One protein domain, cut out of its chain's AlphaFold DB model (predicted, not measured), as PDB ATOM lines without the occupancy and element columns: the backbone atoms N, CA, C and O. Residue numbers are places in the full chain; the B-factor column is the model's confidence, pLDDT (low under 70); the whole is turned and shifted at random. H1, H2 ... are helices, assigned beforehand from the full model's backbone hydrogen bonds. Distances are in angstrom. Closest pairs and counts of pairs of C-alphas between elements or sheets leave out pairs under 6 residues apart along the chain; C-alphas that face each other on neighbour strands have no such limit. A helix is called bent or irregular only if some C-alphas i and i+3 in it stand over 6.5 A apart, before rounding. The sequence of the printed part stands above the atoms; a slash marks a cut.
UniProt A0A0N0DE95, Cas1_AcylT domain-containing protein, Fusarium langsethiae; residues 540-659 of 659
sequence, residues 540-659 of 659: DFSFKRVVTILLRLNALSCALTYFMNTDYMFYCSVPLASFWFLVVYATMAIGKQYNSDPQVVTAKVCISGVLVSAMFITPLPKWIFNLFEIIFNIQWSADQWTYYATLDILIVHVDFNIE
ATOM      1  N   ASP A 540       2.571 -43.131  52.560       84.62
ATOM      2  CA  ASP A 540       3.630 -42.124  52.620       84.62
ATOM      3  C   ASP A 540       3.172 -40.822  51.952       84.62
ATOM      4  O   ASP A 540       3.326 -40.617  50.746       84.62
ATOM      5  N   PHE A 541       2.624 -39.918  52.765       88.19
ATOM      6  CA  PHE A 541       2.223 -38.569  52.356       88.19
ATOM      7  C   PHE A 541       3.277 -37.505  52.694       88.19
ATOM      8  O   PHE A 541       2.951 -36.322  52.827       88.19
ATOM      9  N   SER A 542       4.543 -37.904  52.858       88.88
ATOM     10  CA  SER A 542       5.610 -36.992  53.264       88.88
ATOM     11  C   SER A 542       5.884 -35.900  52.223       88.88
ATOM     12  O   SER A 542       5.894 -36.126  51.011       88.88
ATOM     13  N   PHE A 543       6.219 -34.701  52.704       90.25
ATOM     14  CA  PHE A 543       6.683 -33.615  51.838       90.25
ATOM     15  C   PHE A 543       7.952 -34.006  51.057       90.25
ATOM     16  O   PHE A 543       8.113 -33.648  49.889       90.25
ATOM     17  N   LYS A 544       8.820 -34.831  51.663       91.25
ATOM     18  CA  LYS A 544      10.017 -35.392  51.016       91.25
ATOM     19  C   LYS A 544       9.666 -36.149  49.731       91.25
ATOM     20  O   LYS A 544      10.371 -35.998  48.730       91.25
ATOM     21  N   ARG A 545       8.580 -36.933  49.731       89.12
ATOM     22  CA  ARG A 545       8.103 -37.654  48.544       89.12
ATOM     23  C   ARG A 545       7.691 -36.692  47.436       89.12
ATOM     24  O   ARG A 545       8.142 -36.864  46.305       89.12
ATOM     25  N   VAL A 546       6.892 -35.675  47.764       92.25
ATOM     26  CA  VAL A 546       6.424 -34.658  46.805       92.25
ATOM     27  C   VAL A 546       7.608 -33.974  46.127       92.25
ATOM     28  O   VAL A 546       7.707 -33.997  44.901       92.25
ATOM     29  N   VAL A 547       8.560 -33.458  46.911       94.19
ATOM     30  CA  VAL A 547       9.761 -32.793  46.379       94.19
ATOM     31  C   VAL A 547      10.582 -33.739  45.501       94.19
ATOM     32  O   VAL A 547      11.003 -33.353  44.414       94.19
ATOM     33  N   THR A 548      10.778 -34.989  45.926       93.25
ATOM     34  CA  THR A 548      11.571 -35.974  45.170       93.25
ATOM     35  C   THR A 548      10.947 -36.285  43.808       93.25
ATOM     36  O   THR A 548      11.660 -36.349  42.805       93.25
ATOM     37  N   ILE A 549       9.625 -36.477  43.752       92.00
ATOM     38  CA  ILE A 549       8.920 -36.773  42.498       92.00
ATOM     39  C   ILE A 549       8.922 -35.556  41.575       92.00
ATOM     40  O   ILE A 549       9.287 -35.692  40.407       92.00
ATOM     41  N   LEU A 550       8.599 -34.367  42.091       93.06
ATOM     42  CA  LEU A 550       8.611 -33.143  41.291       93.06
ATOM     43  C   LEU A 550      10.008 -32.842  40.743       93.06
ATOM     44  O   LEU A 550      10.135 -32.543  39.559       93.06
ATOM     45  N   LEU A 551      11.062 -32.989  41.551       93.56
ATOM     46  CA  LEU A 551      12.435 -32.810  41.080       93.56
ATOM     47  C   LEU A 551      12.774 -33.818  39.977       93.56
ATOM     48  O   LEU A 551      13.314 -33.439  38.941       93.56
ATOM     49  N   ARG A 552      12.417 -35.093  40.163       91.50
ATOM     50  CA  ARG A 552      12.688 -36.149  39.180       91.50
ATOM     51  C   ARG A 552      11.989 -35.903  37.842       91.50
ATOM     52  O   ARG A 552      12.593 -36.166  36.807       91.50
ATOM     53  N   LEU A 553      10.742 -35.437  37.859       90.62
ATOM     54  CA  LEU A 553       9.985 -35.152  36.636       90.62
ATOM     55  C   LEU A 553      10.530 -33.919  35.909       90.62
ATOM     56  O   LEU A 553      10.617 -33.919  34.686       90.62
ATOM     57  N   ASN A 554      10.930 -32.889  36.659       93.75
ATOM     58  CA  ASN A 554      11.187 -31.564  36.100       93.75
ATOM     59  C   ASN A 554      12.659 -31.235  35.856       93.75
ATOM     60  O   ASN A 554      12.933 -30.336  35.066       93.75
ATOM     61  N   ALA A 555      13.609 -31.933  36.487       92.00
ATOM     62  CA  ALA A 555      15.023 -31.550  36.457       92.00
ATOM     63  C   ALA A 555      15.573 -31.346  35.035       92.00
ATOM     64  O   ALA A 555      16.213 -30.329  34.770       92.00
ATOM     65  N   LEU A 556      15.298 -32.274  34.111       91.88
ATOM     66  CA  LEU A 556      15.792 -32.176  32.735       91.88
ATOM     67  C   LEU A 556      15.105 -31.047  31.956       91.88
ATOM     68  O   LEU A 556      15.795 -30.247  31.332       91.88
ATOM     69  N   SER A 557      13.773 -30.959  31.997       92.62
ATOM     70  CA  SER A 557      13.027 -29.917  31.278       92.62
ATOM     71  C   SER A 557      13.368 -28.522  31.790       92.62
ATOM     72  O   SER A 557      13.618 -27.634  30.985       92.62
ATOM     73  N   CYS A 558      13.481 -28.335  33.108       92.06
ATOM     74  CA  CYS A 558      13.936 -27.073  33.681       92.06
ATOM     75  C   CYS A 558      15.368 -26.748  33.236       92.06
ATOM     76  O   CYS A 558      15.620 -25.642  32.772       92.06
ATOM     77  N   ALA A 559      16.307 -27.697  33.289       93.19
ATOM     78  CA  ALA A 559      17.667 -27.443  32.813       93.19
ATOM     79  C   ALA A 559      17.705 -27.081  31.314       93.19
ATOM     80  O   ALA A 559      18.372 -26.123  30.926       93.19
ATOM     81  N   LEU A 560      16.930 -27.783  30.482       92.00
ATOM     82  CA  LEU A 560      16.808 -27.488  29.055       92.00
ATOM     83  C   LEU A 560      16.220 -26.100  28.789       92.00
ATOM     84  O   LEU A 560      16.683 -25.444  27.865       92.00
ATOM     85  N   THR A 561      15.269 -25.611  29.592       89.56
ATOM     86  CA  THR A 561      14.715 -24.253  29.400       89.56
ATOM     87  C   THR A 561      15.782 -23.165  29.472       89.56
ATOM     88  O   THR A 561      15.813 -22.281  28.616       89.56
ATOM     89  N   TYR A 562      16.732 -23.291  30.404       88.19
ATOM     90  CA  TYR A 562      17.857 -22.363  30.524       88.19
ATOM     91  C   TYR A 562      18.875 -22.521  29.395       88.19
ATOM     92  O   TYR A 562      19.318 -21.525  28.831       88.19
ATOM     93  N   PHE A 563      19.237 -23.757  29.033       89.62
ATOM     94  CA  PHE A 563      20.204 -23.996  27.955       89.62
ATOM     95  C   PHE A 563      19.661 -23.547  26.600       89.62
ATOM     96  O   PHE A 563      20.363 -22.907  25.826       89.62
ATOM     97  N   MET A 564      18.402 -23.864  26.320       86.88
ATOM     98  CA  MET A 564      17.773 -23.608  25.032       86.88
ATOM     99  C   MET A 564      17.185 -22.200  24.934       86.88
ATOM    100  O   MET A 564      16.806 -21.808  23.834       86.88
ATOM    101  N   ASN A 565      17.115 -21.440  26.034       84.19
ATOM    102  CA  ASN A 565      16.397 -20.165  26.109       84.19
ATOM    103  C   ASN A 565      14.945 -20.322  25.610       84.19
ATOM    104  O   ASN A 565      14.519 -19.641  24.680       84.19
ATOM    105  N   THR A 566      14.232 -21.299  26.181       83.19
ATOM    106  CA  THR A 566      12.836 -21.636  25.844       83.19
ATOM    107  C   THR A 566      11.944 -21.621  27.075       83.19
ATOM    108  O   THR A 566      12.428 -21.746  28.200       83.19
ATOM    109  N   ASP A 567      10.637 -21.538  26.858       84.25
ATOM    110  CA  ASP A 567       9.645 -21.616  27.919       84.25
ATOM    111  C   ASP A 567       9.460 -23.045  28.422       84.25
ATOM    112  O   ASP A 567       9.443 -24.015  27.666       84.25
ATOM    113  N   TYR A 568       9.224 -23.185  29.723       86.50
ATOM    114  CA  TYR A 568       8.945 -24.479  30.351       86.50
ATOM    115  C   TYR A 568       7.707 -25.180  29.769       86.50
ATOM    116  O   TYR A 568       7.698 -26.406  29.632       86.50
ATOM    117  N   MET A 569       6.707 -24.412  29.320       85.62
ATOM    118  CA  MET A 569       5.521 -24.944  28.636       85.62
ATOM    119  C   MET A 569       5.825 -25.607  27.288       85.62
ATOM    120  O   MET A 569       5.033 -26.438  26.841       85.62
ATOM    121  N   PHE A 570       6.980 -25.330  26.668       84.94
ATOM    122  CA  PHE A 570       7.415 -26.033  25.458       84.94
ATOM    123  C   PHE A 570       7.509 -27.552  25.690       84.94
ATOM    124  O   PHE A 570       7.164 -28.347  24.818       84.94
ATOM    125  N   TYR A 571       7.889 -27.969  26.903       88.50
ATOM    126  CA  TYR A 571       7.971 -29.373  27.314       88.50
ATOM    127  C   TYR A 571       6.678 -29.872  27.979       88.50
ATOM    128  O   TYR A 571       6.748 -30.598  28.967       88.50
ATOM    129  N   CYS A 572       5.510 -29.498  27.440       86.25
ATOM    130  CA  CYS A 572       4.173 -29.630  28.049       86.25
ATOM    131  C   CYS A 572       3.846 -30.966  28.749       86.25
ATOM    132  O   CYS A 572       3.158 -30.957  29.770       86.25
ATOM    133  N   SER A 573       4.371 -32.101  28.280       86.44
ATOM    134  CA  SER A 573       4.173 -33.410  28.917       86.44
ATOM    135  C   SER A 573       4.654 -33.461  30.375       86.44
ATOM    136  O   SER A 573       4.058 -34.149  31.199       86.44
ATOM    137  N   VAL A 574       5.721 -32.733  30.709       90.31
ATOM    138  CA  VAL A 574       6.345 -32.724  32.043       90.31
ATOM    139  C   VAL A 574       5.574 -31.867  33.067       90.31
ATOM    140  O   VAL A 574       5.262 -32.386  34.148       90.31
ATOM    141  N   PRO A 575       5.190 -30.608  32.763       90.31
ATOM    142  CA  PRO A 575       4.258 -29.855  33.595       90.31
ATOM    143  C   PRO A 575       2.927 -30.580  33.781       90.31
ATOM    144  O   PRO A 575       2.389 -30.599  34.885       90.31
ATOM    145  N   LEU A 576       2.425 -31.241  32.734       89.94
ATOM    146  CA  LEU A 576       1.177 -31.994  32.803       89.94
ATOM    147  C   LEU A 576       1.277 -33.204  33.741       89.94
ATOM    148  O   LEU A 576       0.410 -33.393  34.591       89.94
ATOM    149  N   ALA A 577       2.363 -33.979  33.666       89.56
ATOM    150  CA  ALA A 577       2.620 -35.070  34.609       89.56
ATOM    151  C   ALA A 577       2.750 -34.569  36.060       89.56
ATOM    152  O   ALA A 577       2.246 -35.203  36.984       89.56
ATOM    153  N   SER A 578       3.387 -33.411  36.260       92.88
ATOM    154  CA  SER A 578       3.533 -32.784  37.582       92.88
ATOM    155  C   SER A 578       2.190 -32.320  38.147       92.88
ATOM    156  O   SER A 578       1.904 -32.559  39.320       92.88
ATOM    157  N   PHE A 579       1.350 -31.706  37.311       92.50
ATOM    158  CA  PHE A 579      -0.007 -31.303  37.667       92.50
ATOM    159  C   PHE A 579      -0.845 -32.507  38.108       92.50
ATOM    160  O   PHE A 579      -1.385 -32.504  39.213       92.50
ATOM    161  N   TRP A 580      -0.885 -33.572  37.303       91.38
ATOM    162  CA  TRP A 580      -1.659 -34.768  37.638       91.38
ATOM    163  C   TRP A 580      -1.138 -35.488  38.880       91.38
ATOM    164  O   TRP A 580      -1.934 -35.933  39.703       91.38
ATOM    165  N   PHE A 581       0.181 -35.541  39.079       92.50
ATOM    166  CA  PHE A 581       0.756 -36.050  40.323       92.50
ATOM    167  C   PHE A 581       0.268 -35.264  41.551       92.50
ATOM    168  O   PHE A 581      -0.101 -35.871  42.555       92.50
ATOM    169  N   LEU A 582       0.234 -33.928  41.475       94.06
ATOM    170  CA  LEU A 582      -0.247 -33.080  42.569       94.06
ATOM    171  C   LEU A 582      -1.746 -33.259  42.831       94.06
ATOM    172  O   LEU A 582      -2.144 -33.312  43.993       94.06
ATOM    173  N   VAL A 583      -2.561 -33.410  41.783       92.94
ATOM    174  CA  VAL A 583      -3.998 -33.716  41.905       92.94
ATOM    175  C   VAL A 583      -4.208 -35.055  42.617       92.94
ATOM    176  O   VAL A 583      -4.977 -35.130  43.578       92.94
ATOM    177  N   VAL A 584      -3.483 -36.101  42.210       91.25
ATOM    178  CA  VAL A 584      -3.551 -37.428  42.844       91.25
ATOM    179  C   VAL A 584      -3.083 -37.364  44.298       91.25
ATOM    180  O   VAL A 584      -3.754 -37.884  45.188       91.25
ATOM    181  N   TYR A 585      -1.969 -36.677  44.569       92.31
ATOM    182  CA  TYR A 585      -1.473 -36.477  45.930       92.31
ATOM    183  C   TYR A 585      -2.508 -35.770  46.812       92.31
ATOM    184  O   TYR A 585      -2.801 -36.259  47.899       92.31
ATOM    185  N   ALA A 586      -3.093 -34.663  46.346       92.69
ATOM    186  CA  ALA A 586      -4.099 -33.917  47.098       92.69
ATOM    187  C   ALA A 586      -5.343 -34.774  47.382       92.69
ATOM    188  O   ALA A 586      -5.797 -34.835  48.525       92.69
ATOM    189  N   THR A 587      -5.840 -35.493  46.373       91.88
ATOM    190  CA  THR A 587      -7.017 -36.372  46.492       91.88
ATOM    191  C   THR A 587      -6.805 -37.464  47.539       91.88
ATOM    192  O   THR A 587      -7.673 -37.697  48.378       91.88
ATOM    193  N   MET A 588      -5.631 -38.099  47.535       89.69
ATOM    194  CA  MET A 588      -5.320 -39.188  48.464       89.69
ATOM    195  C   MET A 588      -4.898 -38.692  49.855       89.69
ATOM    196  O   MET A 588      -5.145 -39.377  50.847       89.69
ATOM    197  N   ALA A 589      -4.283 -37.511  49.964       90.00
ATOM    198  CA  ALA A 589      -3.852 -36.943  51.242       90.00
ATOM    199  C   ALA A 589      -5.030 -36.418  52.080       90.00
ATOM    200  O   ALA A 589      -5.036 -36.563  53.309       90.00
ATOM    201  N   ILE A 590      -6.042 -35.824  51.433       89.12
ATOM    202  CA  ILE A 590      -7.239 -35.311  52.111       89.12
ATOM    203  C   ILE A 590      -8.036 -36.491  52.676       89.12
ATOM    204  O   ILE A 590      -8.508 -37.367  51.952       89.12
ATOM    205  N   GLY A 591      -8.186 -36.535  54.003       83.38
ATOM    206  CA  GLY A 591      -8.896 -37.619  54.684       83.38
ATOM    207  C   GLY A 591      -8.192 -38.976  54.571       83.38
ATOM    208  O   GLY A 591      -8.872 -39.988  54.403       83.38
ATOM    209  N   LYS A 592      -6.850 -39.001  54.639       84.69
ATOM    210  CA  LYS A 592      -6.006 -40.206  54.490       84.69
ATOM    211  C   LYS A 592      -6.444 -41.429  55.312       84.69
ATOM    212  O   LYS A 592      -6.230 -42.555  54.887       84.69
ATOM    213  N   GLN A 593      -7.082 -41.207  56.463       83.69
ATOM    214  CA  GLN A 593      -7.562 -42.261  57.367       83.69
ATOM    215  C   GLN A 593      -8.669 -43.143  56.770       83.69
ATOM    216  O   GLN A 593      -8.871 -44.256  57.235       83.69
ATOM    217  N   TYR A 594      -9.362 -42.664  55.733       83.62
ATOM    218  CA  TYR A 594     -10.441 -43.393  55.062       83.62
ATOM    219  C   TYR A 594     -10.005 -44.046  53.745       83.62
ATOM    220  O   TYR A 594     -10.844 -44.540  53.003       83.62
ATOM    221  N   ASN A 595      -8.706 -44.044  53.423       84.31
ATOM    222  CA  ASN A 595      -8.210 -44.632  52.173       84.31
ATOM    223  C   ASN A 595      -8.227 -46.170  52.171       84.31
ATOM    224  O   ASN A 595      -7.922 -46.770  51.147       84.31
ATOM    225  N   SER A 596      -8.561 -46.795  53.301       82.00
ATOM    226  CA  SER A 596      -8.767 -48.242  53.406       82.00
ATOM    227  C   SER A 596     -10.119 -48.694  52.850       82.00
ATOM    228  O   SER A 596     -10.271 -49.870  52.548       82.00
ATOM    229  N   ASP A 597     -11.092 -47.782  52.730       85.25
ATOM    230  CA  ASP A 597     -12.411 -48.081  52.173       85.25
ATOM    231  C   ASP A 597     -12.443 -47.716  50.675       85.25
ATOM    232  O   ASP A 597     -12.339 -46.528  50.334       85.25
ATOM    233  N   PRO A 598     -12.603 -48.700  49.767       82.75
ATOM    234  CA  PRO A 598     -12.622 -48.449  48.330       82.75
ATOM    235  C   PRO A 598     -13.767 -47.517  47.910       82.75
ATOM    236  O   PRO A 598     -13.568 -46.676  47.036       82.75
ATOM    237  N   GLN A 599     -14.933 -47.570  48.568       85.75
ATOM    238  CA  GLN A 599     -16.071 -46.711  48.218       85.75
ATOM    239  C   GLN A 599     -15.767 -45.237  48.500       85.75
ATOM    240  O   GLN A 599     -16.120 -44.351  47.715       85.75
ATOM    241  N   VAL A 600     -15.066 -44.967  49.604       87.38
ATOM    242  CA  VAL A 600     -14.646 -43.609  49.963       87.38
ATOM    243  C   VAL A 600     -13.582 -43.096  48.994       87.38
ATOM    244  O   VAL A 600     -13.625 -41.929  48.603       87.38
ATOM    245  N   VAL A 601     -12.648 -43.950  48.565       86.44
ATOM    246  CA  VAL A 601     -11.638 -43.584  47.560       86.44
ATOM    247  C   VAL A 601     -12.297 -43.253  46.219       86.44
ATOM    248  O   VAL A 601     -12.016 -42.190  45.663       86.44
ATOM    249  N   THR A 602     -13.236 -44.072  45.737       86.88
ATOM    250  CA  THR A 602     -13.983 -43.793  44.499       86.88
ATOM    251  C   THR A 602     -14.753 -42.473  44.592       86.88
ATOM    252  O   THR A 602     -14.675 -41.647  43.682       86.88
ATOM    253  N   ALA A 603     -15.416 -42.200  45.721       89.06
ATOM    254  CA  ALA A 603     -16.102 -40.925  45.934       89.06
ATOM    255  C   ALA A 603     -15.139 -39.723  45.880       89.06
ATOM    256  O   ALA A 603     -15.433 -38.724  45.218       89.06
ATOM    257  N   LYS A 604     -13.964 -39.819  46.522       90.56
ATOM    258  CA  LYS A 604     -12.931 -38.767  46.474       90.56
ATOM    259  C   LYS A 604     -12.459 -38.491  45.050       90.56
ATOM    260  O   LYS A 604     -12.293 -37.332  44.677       90.56
ATOM    261  N   VAL A 605     -12.272 -39.535  44.254       89.31
ATOM    262  CA  VAL A 605     -11.841 -39.423  42.856       89.31
ATOM    263  C   VAL A 605     -12.914 -38.753  42.008       89.31
ATOM    264  O   VAL A 605     -12.592 -37.846  41.241       89.31
ATOM    265  N   CYS A 606     -14.186 -39.131  42.161       90.38
ATOM    266  CA  CYS A 606     -15.287 -38.468  41.460       90.38
ATOM    267  C   CYS A 606     -15.356 -36.976  41.815       90.38
ATOM    268  O   CYS A 606     -15.483 -36.135  40.924       90.38
ATOM    269  N   ILE A 607     -15.210 -36.636  43.102       92.12
ATOM    270  CA  ILE A 607     -15.167 -35.242  43.563       92.12
ATOM    271  C   ILE A 607     -13.966 -34.508  42.950       92.12
ATOM    272  O   ILE A 607     -14.138 -33.411  42.424       92.12
ATOM    273  N   SER A 608     -12.775 -35.116  42.951       93.19
ATOM    274  CA  SER A 608     -11.585 -34.565  42.287       93.19
ATOM    275  C   SER A 608     -11.844 -34.289  40.803       93.19
ATOM    276  O   SER A 608     -11.570 -33.187  40.328       93.19
ATOM    277  N   GLY A 609     -12.449 -35.237  40.083       91.00
ATOM    278  CA  GLY A 609     -12.769 -35.089  38.663       91.00
ATOM    279  C   GLY A 609     -13.708 -33.914  38.386       91.00
ATOM    280  O   GLY A 609     -13.463 -33.132  37.463       91.00
ATOM    281  N   VAL A 610     -14.741 -33.735  39.216       92.00
ATOM    282  CA  VAL A 610     -15.664 -32.591  39.125       92.00
ATOM    283  C   VAL A 610     -14.947 -31.277  39.438       92.00
ATOM    284  O   VAL A 610     -15.103 -30.312  38.691       92.00
ATOM    285  N   LEU A 611     -14.130 -31.231  40.495       92.50
ATOM    286  CA  LEU A 611     -13.394 -30.027  40.895       92.50
ATOM    287  C   LEU A 611     -12.386 -29.583  39.830       92.50
ATOM    288  O   LEU A 611     -12.350 -28.407  39.471       92.50
ATOM    289  N   VAL A 612     -11.594 -30.514  39.290       92.31
ATOM    290  CA  VAL A 612     -10.620 -30.220  38.229       92.31
ATOM    291  C   VAL A 612     -11.334 -29.786  36.947       92.31
ATOM    292  O   VAL A 612     -10.916 -28.817  36.316       92.31
ATOM    293  N   SER A 613     -12.449 -30.428  36.588       90.44
ATOM    294  CA  SER A 613     -13.253 -30.014  35.428       90.44
ATOM    295  C   SER A 613     -13.831 -28.608  35.609       90.44
ATOM    296  O   SER A 613     -13.726 -27.778  34.708       90.44
ATOM    297  N   ALA A 614     -14.372 -28.299  36.791       91.38
ATOM    298  CA  ALA A 614     -14.860 -26.963  37.118       91.38
ATOM    299  C   ALA A 614     -13.737 -25.916  37.039       91.38
ATOM    300  O   ALA A 614     -13.935 -24.849  36.459       91.38
ATOM    301  N   MET A 615     -12.536 -26.240  37.535       92.19
ATOM    302  CA  MET A 615     -11.367 -25.359  37.476       92.19
ATOM    303  C   MET A 615     -11.056 -24.907  36.042       92.19
ATOM    304  O   MET A 615     -10.850 -23.717  35.822       92.19
ATOM    305  N   PHE A 616     -11.067 -25.819  35.066       89.69
ATOM    306  CA  PHE A 616     -10.751 -25.494  33.668       89.69
ATOM    307  C   PHE A 616     -11.901 -24.844  32.884       89.69
ATOM    308  O   PHE A 616     -11.645 -24.203  31.868       89.69
ATOM    309  N   ILE A 617     -13.149 -24.971  33.344       88.50
ATOM    310  CA  ILE A 617     -14.293 -24.234  32.775       88.50
ATOM    311  C   ILE A 617     -14.270 -22.766  33.232       88.50
ATOM    312  O   ILE A 617     -14.689 -21.868  32.500       88.50
ATOM    313  N   THR A 618     -13.776 -22.506  34.442       89.38
ATOM    314  CA  THR A 618     -13.632 -21.147  34.984       89.38
ATOM    315  C   THR A 618     -12.391 -20.426  34.434       89.38
ATOM    316  O   THR A 618     -11.435 -21.072  34.012       89.38
ATOM    317  N   PRO A 619     -12.323 -19.078  34.495       89.44
ATOM    318  CA  PRO A 619     -11.129 -18.313  34.101       89.44
ATOM    319  C   PRO A 619      -9.935 -18.459  35.066       89.44
ATOM    320  O   PRO A 619      -8.931 -17.764  34.918       89.44
ATOM    321  N   LEU A 620     -10.019 -19.359  36.047       89.31
ATOM    322  CA  LEU A 620      -9.027 -19.540  37.099       89.31
ATOM    323  C   LEU A 620      -7.605 -19.821  36.565       89.31
ATOM    324  O   LEU A 620      -6.682 -19.165  37.049       89.31
ATOM    325  N   PRO A 621      -7.378 -20.678  35.540       88.44
ATOM    326  CA  PRO A 621      -6.041 -20.871  34.973       88.44
ATOM    327  C   PRO A 621      -5.432 -19.576  34.424       88.44
ATOM    328  O   PRO A 621      -4.247 -19.321  34.627       88.44
ATOM    329  N   LYS A 622      -6.248 -18.719  33.791       89.88
ATOM    330  CA  LYS A 622      -5.803 -17.413  33.279       89.88
ATOM    331  C   LYS A 622      -5.410 -16.481  34.419       89.88
ATOM    332  O   LYS A 622      -4.366 -15.845  34.348       89.88
ATOM    333  N   TRP A 623      -6.198 -16.431  35.492       91.38
ATOM    334  CA  TRP A 623      -5.869 -15.617  36.665       91.38
ATOM    335  C   TRP A 623      -4.579 -16.065  37.354       91.38
ATOM    336  O   TRP A 623      -3.763 -15.217  37.702       91.38
ATOM    337  N   ILE A 624      -4.364 -17.376  37.511       88.81
ATOM    338  CA  ILE A 624      -3.118 -17.910  38.083       88.81
ATOM    339  C   ILE A 624      -1.918 -17.548  37.205       88.81
ATOM    340  O   ILE A 624      -0.884 -17.131  37.719       88.81
ATOM    341  N   PHE A 625      -2.042 -17.690  35.885       89.56
ATOM    342  CA  PHE A 625      -0.931 -17.416  34.975       89.56
ATOM    343  C   PHE A 625      -0.618 -15.918  34.918       89.56
ATOM    344  O   PHE A 625       0.549 -15.556  35.014       89.56
ATOM    345  N   ASN A 626      -1.634 -15.050  34.912       89.38
ATOM    346  CA  ASN A 626      -1.438 -13.602  35.036       89.38
ATOM    347  C   ASN A 626      -0.784 -13.231  36.375       89.38
ATOM    348  O   ASN A 626       0.055 -12.337  36.436       89.38
ATOM    349  N   LEU A 627      -1.136 -13.918  37.467       90.81
ATOM    350  CA  LEU A 627      -0.479 -13.719  38.757       90.81
ATOM    351  C   LEU A 627       1.008 -14.101  38.687       90.81
ATOM    352  O   LEU A 627       1.850 -13.376  39.212       90.81
ATOM    353  N   PHE A 628       1.348 -15.207  38.023       89.12
ATOM    354  CA  PHE A 628       2.742 -15.602  37.801       89.12
ATOM    355  C   PHE A 628       3.491 -14.655  36.864       89.12
ATOM    356  O   PHE A 628       4.676 -14.411  37.083       89.12
ATOM    357  N   GLU A 629       2.822 -14.084  35.869       88.44
ATOM    358  CA  GLU A 629       3.383 -13.029  35.031       88.44
ATOM    359  C   GLU A 629       3.716 -11.788  35.873       88.44
ATOM    360  O   GLU A 629       4.835 -11.291  35.824       88.44
ATOM    361  N   ILE A 630       2.807 -11.344  36.742       90.19
ATOM    362  CA  ILE A 630       3.032 -10.164  37.592       90.19
ATOM    363  C   ILE A 630       4.135 -10.407  38.635       90.19
ATOM    364  O   ILE A 630       4.972  -9.535  38.858       90.19
ATOM    365  N   ILE A 631       4.137 -11.569  39.298       93.00
ATOM    366  CA  ILE A 631       5.064 -11.849  40.410       93.00
ATOM    367  C   ILE A 631       6.440 -12.295  39.907       93.00
ATOM    368  O   ILE A 631       7.463 -11.882  40.451       93.00
ATOM    369  N   PHE A 632       6.474 -13.171  38.901       87.69
ATOM    370  CA  PHE A 632       7.686 -13.866  38.463       87.69
ATOM    371  C   PHE A 632       8.103 -13.518  37.027       87.69
ATOM    372  O   PHE A 632       9.112 -14.043  36.560       87.69
ATOM    373  N   ASN A 633       7.357 -12.652  36.327       82.69
ATOM    374  CA  ASN A 633       7.581 -12.305  34.919       82.69
ATOM    375  C   ASN A 633       7.608 -13.539  33.996       82.69
ATOM    376  O   ASN A 633       8.428 -13.651  33.083       82.69
ATOM    377  N   ILE A 634       6.733 -14.505  34.283       81.75
ATOM    378  CA  ILE A 634       6.603 -15.753  33.528       81.75
ATOM    379  C   ILE A 634       5.619 -15.557  32.367       81.75
ATOM    380  O   ILE A 634       4.450 -15.270  32.592       81.75
ATOM    381  N   GLN A 635       6.068 -15.799  31.132       79.56
ATOM    382  CA  GLN A 635       5.280 -15.602  29.901       79.56
ATOM    383  C   GLN A 635       4.565 -16.878  29.412       79.56
ATOM    384  O   GLN A 635       4.521 -17.179  28.221       79.56
ATOM    385  N   TRP A 636       4.024 -17.692  30.321       84.56
ATOM    386  CA  TRP A 636       3.362 -18.944  29.932       84.56
ATOM    387  C   TRP A 636       1.979 -18.700  29.319       84.56
ATOM    388  O   TRP A 636       1.165 -17.955  29.856       84.56
ATOM    389  N   SER A 637       1.666 -19.397  28.221       84.56
ATOM    390  CA  SER A 637       0.346 -19.307  27.584       84.56
ATOM    391  C   SER A 637      -0.702 -20.135  28.335       84.56
ATOM    392  O   SER A 637      -0.697 -21.370  28.294       84.56
ATOM    393  N   ALA A 638      -1.649 -19.447  28.978       85.69
ATOM    394  CA  ALA A 638      -2.778 -20.084  29.655       85.69
ATOM    395  C   ALA A 638      -3.712 -20.825  28.681       85.69
ATOM    396  O   ALA A 638      -4.268 -21.867  29.033       85.69
ATOM    397  N   ASP A 639      -3.868 -20.325  27.452       86.12
ATOM    398  CA  ASP A 639      -4.714 -20.959  26.435       86.12
ATOM    399  C   ASP A 639      -4.111 -22.288  25.956       86.12
ATOM    400  O   ASP A 639      -4.818 -23.295  25.877       86.12
ATOM    401  N   GLN A 640      -2.791 -22.335  25.724       85.25
ATOM    402  CA  GLN A 640      -2.101 -23.588  25.396       85.25
ATOM    403  C   GLN A 640      -2.174 -24.592  26.548       85.25
ATOM    404  O   GLN A 640      -2.476 -25.764  26.321       85.25
ATOM    405  N   TRP A 641      -1.937 -24.143  27.785       88.31
ATOM    406  CA  TRP A 641      -2.057 -24.999  28.966       88.31
ATOM    407  C   TRP A 641      -3.461 -25.597  29.093       88.31
ATOM    408  O   TRP A 641      -3.608 -26.810  29.248       88.31
ATOM    409  N   THR A 642      -4.492 -24.760  28.956       89.12
ATOM    410  CA  THR A 642      -5.894 -25.188  29.028       89.12
ATOM    411  C   THR A 642      -6.206 -26.215  27.944       89.12
ATOM    412  O   THR A 642      -6.810 -27.247  28.236       89.12
ATOM    413  N   TYR A 643      -5.739 -25.994  26.712       88.31
ATOM    414  CA  TYR A 643      -5.913 -26.951  25.621       88.31
ATOM    415  C   TYR A 643      -5.305 -28.321  25.959       88.31
ATOM    416  O   TYR A 643      -5.988 -29.336  25.859       88.31
ATOM    417  N   TYR A 644      -4.053 -28.379  26.423       85.25
ATOM    418  CA  TYR A 644      -3.402 -29.664  26.708       85.25
ATOM    419  C   TYR A 644      -3.973 -30.385  27.930       85.25
ATOM    420  O   TYR A 644      -4.106 -31.608  27.900       85.25
ATOM    421  N   ALA A 645      -4.319 -29.647  28.985       85.56
ATOM    422  CA  ALA A 645      -4.851 -30.230  30.210       85.56
ATOM    423  C   ALA A 645      -6.301 -30.730  30.065       85.56
ATOM    424  O   ALA A 645      -6.691 -31.670  30.757       85.56
ATOM    425  N   THR A 646      -7.093 -30.144  29.159       87.25
ATOM    426  CA  THR A 646      -8.506 -30.521  28.973       87.25
ATOM    427  C   THR A 646      -8.722 -31.703  28.029       87.25
ATOM    428  O   THR A 646      -9.710 -32.416  28.194       87.25
ATOM    429  N   LEU A 647      -7.809 -31.966  27.085       84.06
ATOM    430  CA  LEU A 647      -7.979 -33.027  26.082       84.06
ATOM    431  C   LEU A 647      -8.195 -34.435  26.674       84.06
ATOM    432  O   LEU A 647      -8.994 -35.185  26.123       84.06
ATOM    433  N   ASP A 648      -7.514 -34.785  27.775       81.19
ATOM    434  CA  ASP A 648      -7.628 -36.104  28.434       81.19
ATOM    435  C   ASP A 648      -8.058 -35.985  29.913       81.19
ATOM    436  O   ASP A 648      -7.693 -36.811  30.746       81.19
ATOM    437  N   ILE A 649      -8.825 -34.950  30.274       84.25
ATOM    438  CA  ILE A 649      -9.061 -34.539  31.675       84.25
ATOM    439  C   ILE A 649      -9.618 -35.637  32.603       84.25
ATOM    440  O   ILE A 649      -9.340 -35.656  33.802       84.25
ATOM    441  N   LEU A 650     -10.394 -36.579  32.062       86.00
ATOM    442  CA  LEU A 650     -10.999 -37.652  32.853       86.00
ATOM    443  C   LEU A 650     -10.113 -38.895  32.961       86.00
ATOM    444  O   LEU A 650     -10.357 -39.704  33.850       86.00
ATOM    445  N   ILE A 651      -9.077 -39.057  32.126       84.88
ATOM    446  CA  ILE A 651      -8.356 -40.336  32.005       84.88
ATOM    447  C   ILE A 651      -7.662 -40.755  33.306       84.88
ATOM    448  O   ILE A 651      -7.652 -41.931  33.650       84.88
ATOM    449  N   VAL A 652      -7.145 -39.788  34.067       82.62
ATOM    450  CA  VAL A 652      -6.466 -40.016  35.356       82.62
ATOM    451  C   VAL A 652      -7.444 -40.478  36.448       82.62
ATOM    452  O   VAL A 652      -7.026 -41.028  37.461       82.62
ATOM    453  N   HIS A 653      -8.749 -40.290  36.238       83.19
ATOM    454  CA  HIS A 653      -9.811 -40.668  37.171       83.19
ATOM    455  C   HIS A 653     -10.494 -42.001  36.802       83.19
ATOM    456  O   HIS A 653     -11.333 -42.475  37.563       83.19
ATOM    457  N   VAL A 654     -10.162 -42.615  35.654       72.38
ATOM    458  CA  VAL A 654     -10.812 -43.847  35.148       72.38
ATOM    459  C   VAL A 654     -10.454 -45.096  35.972       72.38
ATOM    460  O   VAL A 654     -11.210 -46.061  35.973       72.38
ATOM    461  N   ASP A 655      -9.357 -45.059  36.729       52.88
ATOM    462  CA  ASP A 655      -8.794 -46.186  37.492       52.88
ATOM    463  C   ASP A 655      -9.702 -46.820  38.566       52.88
ATOM    464  O   ASP A 655      -9.401 -47.905  39.050       52.88
ATOM    465  N   PHE A 656     -10.805 -46.183  38.970       50.75
ATOM    466  CA  PHE A 656     -11.478 -46.510  40.240       50.75
ATOM    467  C   PHE A 656     -12.809 -47.265  40.108       50.75
ATOM    468  O   PHE A 656     -13.548 -47.376  41.084       50.75
ATOM    469  N   ASN A 657     -13.117 -47.771  38.909       39.75
ATOM    470  CA  ASN A 657     -14.328 -48.557  38.619       39.75
ATOM    471  C   ASN A 657     -14.038 -50.029  38.271       39.75
ATOM    472  O   ASN A 657     -14.927 -50.719  37.774       39.75
ATOM    473  N   ILE A 658     -12.808 -50.509  38.481       39.25
ATOM    474  CA  ILE A 658     -12.427 -51.898  38.200       39.25
ATOM    475  C   ILE A 658     -11.898 -52.535  39.486       39.25
ATOM    476  O   ILE A 658     -10.693 -52.663  39.670       39.25
ATOM    477  N   GLU A 659     -12.824 -52.904  40.367       29.47
ATOM    478  CA  GLU A 659     -12.720 -54.063  41.264       29.47
ATOM    479  C   GLU A 659     -14.127 -54.575  41.591       29.47
ATOM    480  O   GLU A 659     -14.977 -53.756  42.016       29.47
TER     481      GLU A 659
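This is residues 540 to 659 of the 659 residues of the protein "Cas1_AcylT domain-containing protein" of Fusarium langsethiae (UniProt A0A0N0DE95). The longest helix, bent H1, covers one side of H3, which runs through the middle of this all-helix domain. On another side of H3 the chain makes a V, with the first half of H4 packing on the last part of H3, at residues 583 to 588, and H5 setting off from the end of H4; H6 packs on the first part of H5, and H7 lies beside the first half of H4. The printed part has 120 residues, with seven named helices, H1 to H7 in chain order, and no named strand. It is only just compact, close to loose, with a radius of gyration of the C-alphas of 16.0 A and spans of 48 by 32 by 25 A.

H1, residues 543 to 564, was assigned as one helix by its hydrogen bonds but is bent: C-alphas 553 and 556 are 7.6 A apart. Its arms, H1a at residues 543 to 553 and H1b at residues 556 to 564, stand at a steep tilt of 50 degrees. H1a touches H3, residues 573 to 589, at residues 574 to 578 of H3 alone; the closest C-alphas, of Leu 550 and Ser 578, are 6.3 A apart, at a shallow tilt of 19 degrees, opposite ways. H1b touches H2, residues 568 to 571, closest at the C-alphas of Thr 561 and Tyr 568, 5.9 A apart. With residues 583 to 588 alone, H3 touches H4, residues 598 to 617, at a steep tilt of 46 degrees, opposite ways; the closest C-alphas, of Thr 587 and Lys 604, are 6.4 A apart. H4 also touches H7, residues 651 to 657, with its residues 601 to 609 alone, at a shallow tilt of 25 degrees, opposite ways; the closest C-alphas, of Thr 602 and Phe 656, are 5.6 A apart. H5, residues 620 to 632, is close to H4 but not clearly touching, and only just about perpendicular to it at 71 degrees. With residues 621 to 625 alone, H5 touches H6, residues 638 to 646; the closest C-alphas, of Lys 622 and Ala 638, are 5.4 A apart. H3 and H5 are apart. Every O i to N i+4 pair is within hydrogen-bond range in H1a, H3, H4, H5 and H6, against 4 of 5 in H1b and 0 of 3 in H7, where 1 of 4 O i to N i+3 pairs is; H2 is too short for an i+4 pair.

H1a begins at C-alpha 543, (6.683, -33.615, 51.838), and is 15.6 A long. H3 is 24.0 A long, H4 28.8 A and H5 17.7 A. H7 ends at C-alpha 657, (-14.328, -48.557, 38.619), and is only just irregular, with C-alphas 652 and 655 6.9 A apart.

The C-alphas farthest apart, of Asn 565 and Asp 597, are 47.8 A apart. The printed part has no cut and no long link. Mean pLDDT of the printed part is 86.6; residues 655 to 659, which end the chain, are under 70.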